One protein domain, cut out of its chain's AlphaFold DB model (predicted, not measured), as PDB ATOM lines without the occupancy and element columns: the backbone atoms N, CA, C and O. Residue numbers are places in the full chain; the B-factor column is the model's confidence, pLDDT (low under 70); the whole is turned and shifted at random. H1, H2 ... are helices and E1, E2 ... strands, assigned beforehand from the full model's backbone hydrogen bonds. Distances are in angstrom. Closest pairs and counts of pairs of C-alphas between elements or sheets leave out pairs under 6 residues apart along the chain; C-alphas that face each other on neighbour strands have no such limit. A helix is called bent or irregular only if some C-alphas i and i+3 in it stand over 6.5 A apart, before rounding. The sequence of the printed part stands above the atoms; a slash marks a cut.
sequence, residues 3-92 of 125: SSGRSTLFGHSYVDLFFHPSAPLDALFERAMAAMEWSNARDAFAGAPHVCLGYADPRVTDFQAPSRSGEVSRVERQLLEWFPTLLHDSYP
ATOM      1  N   SER A   3     160.400 113.570 147.039       87.31
ATOM      2  CA  SER A   3     161.578 112.725 147.220       87.31
ATOM      3  C   SER A   3     161.388 111.414 146.485       87.31
ATOM      4  O   SER A   3     160.364 110.756 146.629       87.31
ATOM      5  N   SER A   4     162.418 110.990 145.780       88.25
ATOM      6  CA  SER A   4     162.512 109.678 145.167       88.25
ATOM      7  C   SER A   4     163.619 108.862 145.813       88.25
ATOM      8  O   SER A   4     164.545 109.400 146.430       88.25
ATOM      9  N   GLY A   5     163.486 107.544 145.752       83.12
ATOM     10  CA  GLY A   5     164.393 106.654 146.452       83.12
ATOM     11  C   GLY A   5     164.080 105.189 146.228       83.12
ATOM     12  O   GLY A   5     163.327 104.813 145.331       83.12
ATOM     13  N   ARG A   6     164.692 104.349 147.063       85.06
ATOM     14  CA  ARG A   6     164.483 102.904 147.067       85.06
ATOM     15  C   ARG A   6     163.999 102.466 148.438       85.06
ATOM     16  O   ARG A   6     164.678 102.699 149.436       85.06
ATOM     17  N   SER A   7     162.848 101.805 148.477       82.06
ATOM     18  CA  SER A   7     162.326 101.199 149.693       82.06
ATOM     19  C   SER A   7     163.119  99.937 150.012       82.06
ATOM     20  O   SER A   7     163.150  98.984 149.227       82.06
ATOM     21  N   THR A   8     163.763  99.919 151.175       75.06
ATOM     22  CA  THR A   8     164.416  98.719 151.712       75.06
ATOM     23  C   THR A   8     163.402  97.717 152.258       75.06
ATOM     24  O   THR A   8     163.675  96.521 152.235       75.06
ATOM     25  N   LEU A   9     162.231  98.191 152.693       71.69
ATOM     26  CA  LEU A   9     161.165  97.360 153.253       71.69
ATOM     27  C   LEU A   9     160.394  96.592 152.171       71.69
ATOM     28  O   LEU A   9     160.060  95.429 152.360       71.69
ATOM     29  N   PHE A  10     160.142  97.233 151.028       75.12
ATOM     30  CA  PHE A  10     159.279  96.689 149.974       75.12
ATOM     31  C   PHE A  10     160.009  96.387 148.659       75.12
ATOM     32  O   PHE A  10     159.398  95.909 147.707       75.12
ATOM     33  N   GLY A  11     161.311  96.676 148.576       83.12
ATOM     34  CA  GLY A  11     162.146  96.281 147.441       83.12
ATOM     35  C   GLY A  11     161.835  96.983 146.114       83.12
ATOM     36  O   GLY A  11     162.188  96.443 145.070       83.12
ATOM     37  N   HIS A  12     161.225  98.170 146.126       86.19
ATOM     38  CA  HIS A  12     160.901  98.957 144.927       86.19
ATOM     39  C   HIS A  12     161.559 100.341 144.944       86.19
ATOM     40  O   HIS A  12     161.957 100.839 146.000       86.19
ATOM     41  N   SER A  13     161.650 100.974 143.776       89.88
ATOM     42  CA  SER A  13     161.917 102.411 143.668       89.88
ATOM     43  C   SER A  13     160.605 103.192 143.797       89.88
ATOM     44  O   SER A  13     159.568 102.710 143.341       89.88
ATOM     45  N   TYR A  14     160.636 104.372 144.411       88.75
ATOM     46  CA  TYR A  14     159.455 105.208 144.650       88.75
ATOM     47  C   TYR A  14     159.728 106.681 144.339       88.75
ATOM     48  O   TYR A  14     160.880 107.119 144.374       88.75
ATOM     49  N   VAL A  15     158.667 107.438 144.051       91.12
ATOM     50  CA  VAL A  15     158.641 108.908 144.111       91.12
ATOM     51  C   VAL A  15     157.453 109.317 144.972       91.12
ATOM     52  O   VAL A  15     156.312 109.023 144.625       91.12
ATOM     53  N   ASP A  16     157.721 110.037 146.056       90.81
ATOM     54  CA  ASP A  16     156.723 110.500 147.014       90.81
ATOM     55  C   ASP A  16     156.648 112.027 147.039       90.81
ATOM     56  O   ASP A  16     157.668 112.725 147.048       90.81
ATOM     57  N   LEU A  17     155.429 112.553 147.126       91.31
ATOM     58  CA  LEU A  17     155.144 113.945 147.447       91.31
ATOM     59  C   LEU A  17     154.739 114.045 148.919       91.31
ATOM     60  O   LEU A  17     153.661 113.615 149.307       91.31
ATOM     61  N   PHE A  18     155.604 114.643 149.731       89.94
ATOM     62  CA  PHE A  18     155.371 114.910 151.147       89.94
ATOM     63  C   PHE A  18     154.610 116.215 151.341       89.94
ATOM     64  O   PHE A  18     155.041 117.276 150.862       89.94
ATOM     65  N   PHE A  19     153.546 116.135 152.126       88.69
ATOM     66  CA  PHE A  19     152.734 117.261 152.551       88.69
ATOM     67  C   PHE A  19     153.330 117.930 153.787       88.69
ATOM     68  O   PHE A  19     154.094 117.333 154.549       88.69
ATOM     69  N   HIS A  20     152.979 119.199 153.985       87.50
ATOM     70  CA  HIS A  20     153.284 119.866 155.240       87.50
ATOM     71  C   HIS A  20     152.494 119.202 156.377       87.50
ATOM     72  O   HIS A  20     151.289 118.982 156.216       87.50
ATOM     73  N   PRO A  21     153.141 118.900 157.517       84.25
ATOM     74  CA  PRO A  21     152.425 118.486 158.712       84.25
ATOM     75  C   PRO A  21     151.357 119.517 159.065       84.25
ATOM     76  O   PRO A  21     151.568 120.726 158.930       84.25
ATOM     77  N   SER A  22     150.202 119.039 159.509       85.56
ATOM     78  CA  SER A  22     149.119 119.902 159.958       85.56
ATOM     79  C   SER A  22     148.411 119.240 161.127       85.56
ATOM     80  O   SER A  22     148.207 118.028 161.120       85.56
ATOM     81  N   ALA A  23     147.986 120.043 162.106       87.44
ATOM     82  CA  ALA A  23     147.296 119.526 163.285       87.44
ATOM     83  C   ALA A  23     146.079 118.631 162.946       87.44
ATOM     84  O   ALA A  23     145.899 117.619 163.624       87.44
ATOM     85  N   PRO A  24     145.267 118.914 161.901       85.38
ATOM     86  CA  PRO A  24     144.194 118.008 161.490       85.38
ATOM     87  C   PRO A  24     144.682 116.645 160.980       85.38
ATOM     88  O   PRO A  24     144.081 115.628 161.325       85.38
ATOM     89  N   LEU A  25     145.758 116.604 160.184       84.19
ATOM     90  CA  LEU A  25     146.327 115.346 159.685       84.19
ATOM     91  C   LEU A  25     146.978 114.539 160.810       84.19
ATOM     92  O   LEU A  25     146.783 113.328 160.871       84.19
ATOM     93  N   ASP A  26     147.679 115.206 161.727       85.75
ATOM     94  CA  ASP A  26     148.287 114.554 162.888       85.75
ATOM     95  C   ASP A  26     147.198 113.943 163.784       85.75
ATOM     96  O   ASP A  26     147.271 112.777 164.164       85.75
ATOM     97  N   ALA A  27     146.119 114.688 164.051       87.06
ATOM     98  CA  ALA A  27     144.984 114.180 164.818       87.06
ATOM     99  C   ALA A  27     144.283 113.000 164.124       87.06
ATOM    100  O   ALA A  27     143.850 112.061 164.795       87.06
ATOM    101  N   LEU A  28     144.166 113.034 162.792       86.19
ATOM    102  CA  LEU A  28     143.626 111.922 162.012       86.19
ATOM    103  C   LEU A  28     144.517 110.679 162.125       86.19
ATOM    104  O   LEU A  28     144.004 109.585 162.360       86.19
ATOM    105  N   PHE A  29     145.834 110.853 162.003       87.06
ATOM    106  CA  PHE A  29     146.813 109.783 162.158       87.06
ATOM    107  C   PHE A  29     146.721 109.135 163.543       87.06
ATOM    108  O   PHE A  29     146.570 107.917 163.630       87.06
ATOM    109  N   GLU A  30     146.712 109.922 164.624       87.56
ATOM    110  CA  GLU A  30     146.588 109.382 165.986       87.56
ATOM    111  C   GLU A  30     145.291 108.584 166.177       87.56
ATOM    112  O   GLU A  30     145.298 107.507 166.777       87.56
ATOM    113  N   ARG A  31     144.171 109.071 165.625       88.25
ATOM    114  CA  ARG A  31     142.885 108.360 165.681       88.25
ATOM    115  C   ARG A  31     142.920 107.049 164.903       88.25
ATOM    116  O   ARG A  31     142.419 106.050 165.410       88.25
ATOM    117  N   ALA A  32     143.510 107.038 163.709       87.62
ATOM    118  CA  ALA A  32     143.652 105.826 162.905       87.62
ATOM    119  C   ALA A  32     144.541 104.789 163.611       87.62
ATOM    120  O   ALA A  32     144.165 103.625 163.714       87.62
ATOM    121  N   MET A  33     145.674 105.220 164.171       87.50
ATOM    122  CA  MET A  33     146.585 104.357 164.930       87.50
ATOM    123  C   MET A  33     145.914 103.744 166.161       87.50
ATOM    124  O   MET A  33     146.110 102.561 166.437       87.50
ATOM    125  N   ALA A  34     145.109 104.527 166.883       88.62
ATOM    126  CA  ALA A  34     144.339 104.039 168.022       88.62
ATOM    127  C   ALA A  34     143.243 103.050 167.595       88.62
ATOM    128  O   ALA A  34     143.114 101.995 168.207       88.62
ATOM    129  N   ALA A  35     142.487 103.359 166.535       87.25
ATOM    130  CA  ALA A  35     141.402 102.509 166.039       87.25
ATOM    131  C   ALA A  35     141.893 101.152 165.511       87.25
ATOM    132  O   ALA A  35     141.196 100.153 165.654       87.25
ATOM    133  N   MET A  36     143.089 101.117 164.919       87.62
ATOM    134  CA  MET A  36     143.720  99.885 164.438       87.62
ATOM    135  C   MET A  36     144.543  99.163 165.516       87.62
ATOM    136  O   MET A  36     145.115  98.113 165.235       87.62
ATOM    137  N   GLU A  37     144.632  99.723 166.728       89.38
ATOM    138  CA  GLU A  37     145.457  99.212 167.833       89.38
ATOM    139  C   GLU A  37     146.950  99.053 167.463       89.38
ATOM    140  O   GLU A  37     147.651  98.166 167.946       89.38
ATOM    141  N   TRP A  38     147.472  99.941 166.613       85.06
ATOM    142  CA  TRP A  38     148.829  99.862 166.045       85.06
ATOM    143  C   TRP A  38     149.865 100.728 166.757       85.06
ATOM    144  O   TRP A  38     150.899 101.074 166.187       85.06
ATOM    145  N   SER A  39     149.631 101.095 168.014       76.25
ATOM    146  CA  SER A  39     150.529 101.986 168.765       76.25
ATOM    147  C   SER A  39     151.985 101.491 168.813       76.25
ATOM    148  O   SER A  39     152.909 102.302 168.791       76.25
ATOM    149  N   ASN A  40     152.200 100.175 168.792       77.31
ATOM    150  CA  ASN A  40     153.513  99.524 168.740       77.31
ATOM    151  C   ASN A  40     154.219  99.601 167.371       77.31
ATOM    152  O   ASN A  40     155.426  99.386 167.304       77.31
ATOM    153  N   ALA A  41     153.499  99.902 166.290       73.88
ATOM    154  CA  ALA A  41     154.034 100.030 164.933       73.88
ATOM    155  C   ALA A  41     154.275 101.492 164.523       73.88
ATOM    156  O   ALA A  41     154.616 101.767 163.375       73.88
ATOM    157  N   ARG A  42     154.115 102.445 165.451       73.75
ATOM    158  CA  ARG A  42     154.219 103.889 165.193       73.75
ATOM    159  C   ARG A  42     155.496 104.284 164.452       73.75
ATOM    160  O   ARG A  42     155.423 105.037 163.481       73.75
ATOM    161  N   ASP A  43     156.634 103.734 164.863       71.88
ATOM    162  CA  ASP A  43     157.934 104.038 164.259       71.88
ATOM    163  C   ASP A  43     158.029 103.557 162.803       71.88
ATOM    164  O   ASP A  43     158.721 104.173 161.995       71.88
ATOM    165  N   ALA A  44     157.287 102.507 162.438       68.88
ATOM    166  CA  ALA A  44     157.228 102.004 161.066       68.88
ATOM    167  C   ALA A  44     156.401 102.909 160.137       68.88
ATOM    168  O   ALA A  44     156.648 102.931 158.933       68.88
ATOM    169  N   PHE A  45     155.454 103.679 160.682       65.88
ATOM    170  CA  PHE A  45     154.621 104.614 159.916       65.88
ATOM    171  C   PHE A  45     155.156 106.047 159.902       65.88
ATOM    172  O   PHE A  45     154.564 106.888 159.228       65.88
ATOM    173  N   ALA A  46     156.261 106.305 160.622       63.03
ATOM    174  CA  ALA A  46     157.102 107.504 160.599       63.03
ATOM    175  C   ALA A  46     156.368 108.769 160.123       63.03
ATOM    176  O   ALA A  46     156.772 109.325 159.109       63.03
ATOM    177  N   GLY A  47     155.288 109.143 160.835       64.94
ATOM    178  CA  GLY A  47     154.175 110.061 160.501       64.94
ATOM    179  C   GLY A  47     154.435 111.237 159.552       64.94
ATOM    180  O   GLY A  47     154.183 112.388 159.890       64.94
ATOM    181  N   ALA A  48     154.924 110.954 158.354       81.12
ATOM    182  CA  ALA A  48     155.273 111.911 157.328       81.12
ATOM    183  C   ALA A  48     154.187 111.791 156.262       81.12
ATOM    184  O   ALA A  48     154.265 110.890 155.424       81.12
ATOM    185  N   PRO A  49     153.148 112.644 156.300       87.06
ATOM    186  CA  PRO A  49     152.052 112.552 155.351       87.06
ATOM    187  C   PRO A  49     152.598 112.741 153.937       87.06
ATOM    188  O   PRO A  49     153.235 113.752 153.630       87.06
ATOM    189  N   HIS A  50     152.369 111.759 153.075       89.44
ATOM    190  CA  HIS A  50     152.810 111.789 151.690       89.44
ATOM    191  C   HIS A  50     151.828 111.040 150.794       89.44
ATOM    192  O   HIS A  50     151.033 110.227 151.259       89.44
ATOM    193  N   VAL A  51     151.903 111.324 149.499       90.19
ATOM    194  CA  VAL A  51     151.291 110.509 148.452       90.19
ATOM    195  C   VAL A  51     152.400 109.931 147.588       90.19
ATOM    196  O   VAL A  51     153.297 110.658 147.154       90.19
ATOM    197  N   CYS A  52     152.344 108.626 147.339       89.94
ATOM    198  CA  CYS A  52     153.235 108.010 146.372       89.94
ATOM    199  C   CYS A  52     152.730 108.315 144.960       89.94
ATOM    200  O   CYS A  52     151.611 107.952 144.599       89.94
ATOM    201  N   LEU A  53     153.550 109.006 144.169       90.94
ATOM    202  CA  LEU A  53     153.246 109.365 142.783       90.94
ATOM    203  C   LEU A  53     153.628 108.251 141.802       90.94
ATOM    204  O   LEU A  53     153.147 108.230 140.670       90.94
ATOM    205  N   GLY A  54     154.485 107.318 142.220       88.69
ATOM    206  CA  GLY A  54     154.849 106.180 141.393       88.69
ATOM    207  C   GLY A  54     155.745 105.167 142.090       88.69
ATOM    208  O   GLY A  54     156.612 105.524 142.887       88.69
ATOM    209  N   TYR A  55     155.569 103.909 141.692       87.81
ATOM    210  CA  TYR A  55     156.440 102.789 142.032       87.81
ATOM    211  C   TYR A  55     157.098 102.243 140.769       87.81
ATOM    212  O   TYR A  55     156.469 102.168 139.712       87.81
ATOM    213  N   ALA A  56     158.344 101.805 140.888       88.12
ATOM    214  CA  ALA A  56     159.056 101.141 139.809       88.12
ATOM    215  C   ALA A  56     159.896  99.971 140.318       88.12
ATOM    216  O   ALA A  56     160.250  99.886 141.497       88.12
ATOM    217  N   ASP A  57     160.240  99.073 139.396       87.00
ATOM    218  CA  ASP A  57     161.231  98.032 139.646       87.00
ATOM    219  C   ASP A  57     162.537  98.676 140.157       87.00
ATOM    220  O   ASP A  57     162.962  99.701 139.615       87.00
ATOM    221  N   PRO A  58     163.198  98.108 141.183       82.44
ATOM    222  CA  PRO A  58     164.397  98.698 141.780       82.44
ATOM    223  C   PRO A  58     165.575  98.851 140.804       82.44
ATOM    224  O   PRO A  58     166.528  99.570 141.106       82.44
ATOM    225  N   ARG A  59     165.543  98.160 139.657       85.50
ATOM    226  CA  ARG A  59     166.529  98.276 138.573       85.50
ATOM    227  C   ARG A  59     166.290  99.504 137.692       85.50
ATOM    228  O   ARG A  59     167.184  99.877 136.941       85.50
ATOM    229  N   VAL A  60     165.114 100.133 137.771       84.81
ATOM    230  CA  VAL A  60     164.825 101.395 137.083       84.81
ATOM    231  C   VAL A  60     165.527 102.524 137.830       84.81
ATOM    232  O   VAL A  60     165.133 102.920 138.928       84.81
ATOM    233  N   THR A  61     166.586 103.043 137.217       82.94
ATOM    234  CA  THR A  61     167.447 104.079 137.797       82.94
ATOM    235  C   THR A  61     166.860 105.484 137.697       82.94
ATOM    236  O   THR A  61     167.305 106.370 138.413       82.94
ATOM    237  N   ASP A  62     165.841 105.700 136.860       84.25
ATOM    238  CA  ASP A  62     165.238 107.024 136.630       84.25
ATOM    239  C   ASP A  62     164.559 107.609 137.887       84.25
ATOM    240  O   ASP A  62     164.374 108.824 137.984       84.25
ATOM    241  N   PHE A  63     164.237 106.744 138.856       84.88
ATOM    242  CA  PHE A  63     163.694 107.073 140.179       84.88
ATOM    243  C   PHE A  63     164.781 107.348 141.232       84.88
ATOM    244  O   PHE A  63     164.466 107.612 142.385       84.88
ATOM    245  N   GLN A  64     166.066 107.237 140.894       77.38
ATOM    246  CA  GLN A  64     167.151 107.475 141.842       77.38
ATOM    247  C   GLN A  64     167.725 108.872 141.613       77.38
ATOM    248  O   GLN A  64     168.205 109.188 140.524       77.38
ATOM    249  N   ALA A  65     167.686 109.718 142.642       66.62
ATOM    250  CA  ALA A  65     168.454 110.957 142.639       66.62
ATOM    251  C   ALA A  65     169.961 110.618 142.654       66.62
ATOM    252  O   ALA A  65     170.378 109.740 143.422       66.62
ATOM    253  N   PRO A  66     170.808 111.283 141.845       61.59
ATOM    254  CA  PRO A  66     172.252 111.126 141.941       61.59
ATOM    255  C   PRO A  66     172.687 111.474 143.365       61.59
ATOM    256  O   PRO A  66     172.501 112.589 143.841       61.59
ATOM    257  N   SER A  67     173.231 110.480 144.062       51.53
ATOM    258  CA  SER A  67     173.360 110.427 145.528       51.53
ATOM    259  C   SER A  67     174.108 111.569 146.254       51.53
ATOM    260  O   SER A  67     174.325 111.443 147.457       51.53
ATOM    261  N   ARG A  68     174.526 112.672 145.605       50.72
ATOM    262  CA  ARG A  68     175.352 113.730 146.229       50.72
ATOM    263  C   ARG A  68     175.189 115.174 145.718       50.72
ATOM    264  O   ARG A  68     175.932 116.027 146.190       50.72
ATOM    265  N   SER A  69     174.276 115.492 144.801       54.16
ATOM    266  CA  SER A  69     174.320 116.792 144.091       54.16
ATOM    267  C   SER A  69     173.203 117.787 144.426       54.16
ATOM    268  O   SER A  69     173.198 118.887 143.884       54.16
ATOM    269  N   GLY A  70     172.250 117.450 145.303       61.62
ATOM    270  CA  GLY A  70     171.026 118.258 145.429       61.62
ATOM    271  C   GLY A  70     170.184 118.259 144.143       61.62
ATOM    272  O   GLY A  70     169.240 119.034 144.020       61.62
ATOM    273  N   GLU A  71     170.530 117.395 143.183       73.00
ATOM    274  CA  GLU A  71     169.775 117.177 141.960       73.00
ATOM    275  C   GLU A  71     168.576 116.275 142.242       73.00
ATOM    276  O   GLU A  71     168.668 115.274 142.954       73.00
ATOM    277  N   VAL A  72     167.452 116.636 141.634       82.56
ATOM    278  CA  VAL A  72     166.238 115.823 141.581       82.56
ATOM    279  C   VAL A  72     166.417 114.672 140.588       82.56
ATOM    280  O   VAL A  72     167.151 114.807 139.599       82.56
ATOM    281  N   SER A  73     165.747 113.541 140.818       85.88
ATOM    282  CA  SER A  73     165.763 112.428 139.858       85.88
ATOM    283  C   SER A  73     165.133 112.825 138.516       85.88
ATOM    284  O   SER A  73     164.460 113.855 138.389       85.88
ATOM    285  N   ARG A  74     165.344 112.012 137.473       87.75
ATOM    286  CA  ARG A  74     164.761 112.282 136.149       87.75
ATOM    287  C   ARG A  74     163.233 112.325 136.217       87.75
ATOM    288  O   ARG A  74     162.632 113.212 135.618       87.75
ATOM    289  N   VAL A  75     162.627 111.397 136.959       88.75
ATOM    290  CA  VAL A  75     161.169 111.343 137.150       88.75
ATOM    291  C   VAL A  75     160.673 112.544 137.944       88.75
ATOM    292  O   VAL A  75     159.688 113.159 137.547       88.75
ATOM    293  N   GLU A  76     161.372 112.933 139.014       89.25
ATOM    294  CA  GLU A  76     161.040 114.152 139.757       89.25
ATOM    295  C   GLU A  76     161.038 115.388 138.841       89.25
ATOM    296  O   GLU A  76     160.081 116.158 138.837       89.25
ATOM    297  N   ARG A  77     162.072 115.556 138.008       89.56
ATOM    298  CA  ARG A  77     162.143 116.668 137.049       89.56
ATOM    299  C   ARG A  77     160.965 116.659 136.078       89.56
ATOM    300  O   ARG A  77     160.316 117.683 135.903       89.56
ATOM    301  N   GLN A  78     160.668 115.503 135.492       91.94
ATOM    302  CA  GLN A  78     159.580 115.348 134.530       91.94
ATOM    303  C   GLN A  78     158.205 115.639 135.152       91.94
ATOM    304  O   GLN A  78     157.369 116.282 134.521       91.94
ATOM    305  N   LEU A  79     157.978 115.224 136.401       91.12
ATOM    306  CA  LEU A  79     156.750 115.541 137.131       91.12
ATOM    307  C   LEU A  79     156.601 117.047 137.365       91.12
ATOM    308  O   LEU A  79     155.512 117.575 137.175       91.12
ATOM    309  N   LEU A  80     157.680 117.745 137.726       90.44
ATOM    310  CA  LEU A  80     157.651 119.202 137.905       90.44
ATOM    311  C   LEU A  80     157.486 119.958 136.579       90.44
ATOM    312  O   LEU A  80     156.883 121.026 136.565       90.44
ATOM    313  N   GLU A  81     157.981 119.414 135.466       94.19
ATOM    314  CA  GLU A  81     157.750 119.970 134.126       94.19
ATOM    315  C   GLU A  81     156.285 119.819 133.686       94.19
ATOM    316  O   GLU A  81     155.712 120.747 133.117       94.19
ATOM    317  N   TRP A  82     155.662 118.670 133.960       94.25
ATOM    318  CA  TRP A  82     154.252 118.424 133.638       94.25
ATOM    319  C   TRP A  82     153.283 119.128 134.590       94.25
ATOM    320  O   TRP A  82     152.206 119.550 134.170       94.25
ATOM    321  N   PHE A  83     153.669 119.268 135.858       93.50
ATOM    322  CA  PHE A  83     152.851 119.827 136.930       93.50
ATOM    323  C   PHE A  83     153.643 120.899 137.698       93.50
ATOM    324  O   PHE A  83     154.103 120.662 138.818       93.50
ATOM    325  N   PRO A  84     153.803 122.108 137.132       92.38
ATOM    326  CA  PRO A  84     154.655 123.148 137.714       92.38
ATOM    327  C   PRO A  84     154.169 123.663 139.078       92.38
ATOM    328  O   PRO A  84     154.958 124.207 139.848       92.38
ATOM    329  N   THR A  85     152.887 123.480 139.405       92.88
ATOM    330  CA  THR A  85     152.289 123.882 140.689       92.88
ATOM    331  C   THR A  85     152.250 122.759 141.725       92.88
ATOM    332  O   THR A  85     151.882 123.015 142.866       92.88
ATOM    333  N   LEU A  86     152.700 121.542 141.389       90.25
ATOM    334  CA  LEU A  86     152.565 120.334 142.220       90.25
ATOM    335  C   LEU A  86     153.061 120.500 143.666       90.25
ATOM    336  O   LEU A  86     152.512 119.908 144.589       90.25
ATOM    337  N   LEU A  87     154.114 121.296 143.881       89.50
ATOM    338  CA  LEU A  87     154.687 121.538 145.212       89.50
ATOM    339  C   LEU A  87     153.988 122.651 146.005       89.50
ATOM    340  O   LEU A  87     154.272 122.814 147.192       89.50
ATOM    341  N   HIS A  88     153.132 123.430 145.351       88.88
ATOM    342  CA  HIS A  88     152.446 124.597 145.907       88.88
ATOM    343  C   HIS A  88     150.937 124.381 146.048       88.88
ATOM    344  O   HIS A  88     150.279 125.122 146.777       88.88
ATOM    345  N   ASP A  89     150.400 123.365 145.378       88.88
ATOM    346  CA  ASP A  89     148.988 123.035 145.421       88.88
ATOM    347  C   ASP A  89     148.577 122.458 146.781       88.88
ATOM    348  O   ASP A  89     149.323 121.755 147.469       88.88
ATOM    349  N   SER A  90     147.345 122.776 147.172       87.44
ATOM    350  CA  SER A  90     146.681 122.206 148.341       87.44
ATOM    351  C   SER A  90     145.581 121.264 147.881       87.44
ATOM    352  O   SER A  90     144.788 121.608 147.004       87.44
ATOM    353  N   TYR A  91     145.512 120.091 148.500       84.88
ATOM    354  CA  TYR A  91     144.575 119.041 148.116       84.88
ATOM    355  C   TYR A  91     143.541 118.842 149.224       84.88
ATOM    356  O   TYR A  91     143.923 118.567 150.365       84.88
ATOM    357  N   PRO A  92     142.238 118.987 148.931       85.12
ATOM    358  CA  PRO A  92     141.209 118.741 149.925       85.12
ATOM    359  C   PRO A  92     141.146 117.247 150.253       85.12
ATOM    360  O   PRO A  92     141.045 116.408 149.359       85.12
TER     361      PRO A  92
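Overview. This is residues 3 to 92 of the 125 residues of the protein "Hypothetical protein" of Tetraselmis chuii (UniProt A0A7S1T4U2). A small three-stranded sheet has H3 over one face, while H1 and H2 stand off from it in an open loop between E2 and E3. The 90 printed residues have three named helices and three named strands, in the order E1 E2 H1 H2 E3 H3; the sheet E1 - E2 - E3 is antiparallel, the class mixed. The whole is loose, radius of gyration of the C-alphas 15.2 A, spanning 39 by 30 by 21 A.

Along the chain. E1, residues 3 to 6, begins at (161.578, 112.725, 147.220); E2 is 13 to 18, E3 50 to 56, 17.1 A. H3, 74 to 82, ends at (154.252, 118.424, 133.638). H1 is 23 to 35, 18.2 A; H2, 39 to 45, is irregular, C-alphas 40 and 43 being 7.7 A apart.

Arrangement. In the hairpin E1 and E2, N 5 and O 14 are 3.0 A apart; between E2 and E3, N 17 and O 51 are 2.9 A apart. H3 is on the sheet, height 10.7 A; its closest C-alphas to E2 are Glu 76 and Val 15, 7.2 A. H1 and H2 are close but not clearly touching, C-alphas 33 and 39 at 6.0 A. Every O i to N i+4 pair is within hydrogen-bond range in H1 and H3; H2 has 1 of 3, and 2 of 4 O i to N i+3.

Size, cuts and confidence. The farthest C-alphas, Ala 35 and Ser 69, are 42.1 A apart. The printed part has no cut; the link E3 to H3 is long. Residues 44 to 47 and 65 to 70 have pLDDT under 70.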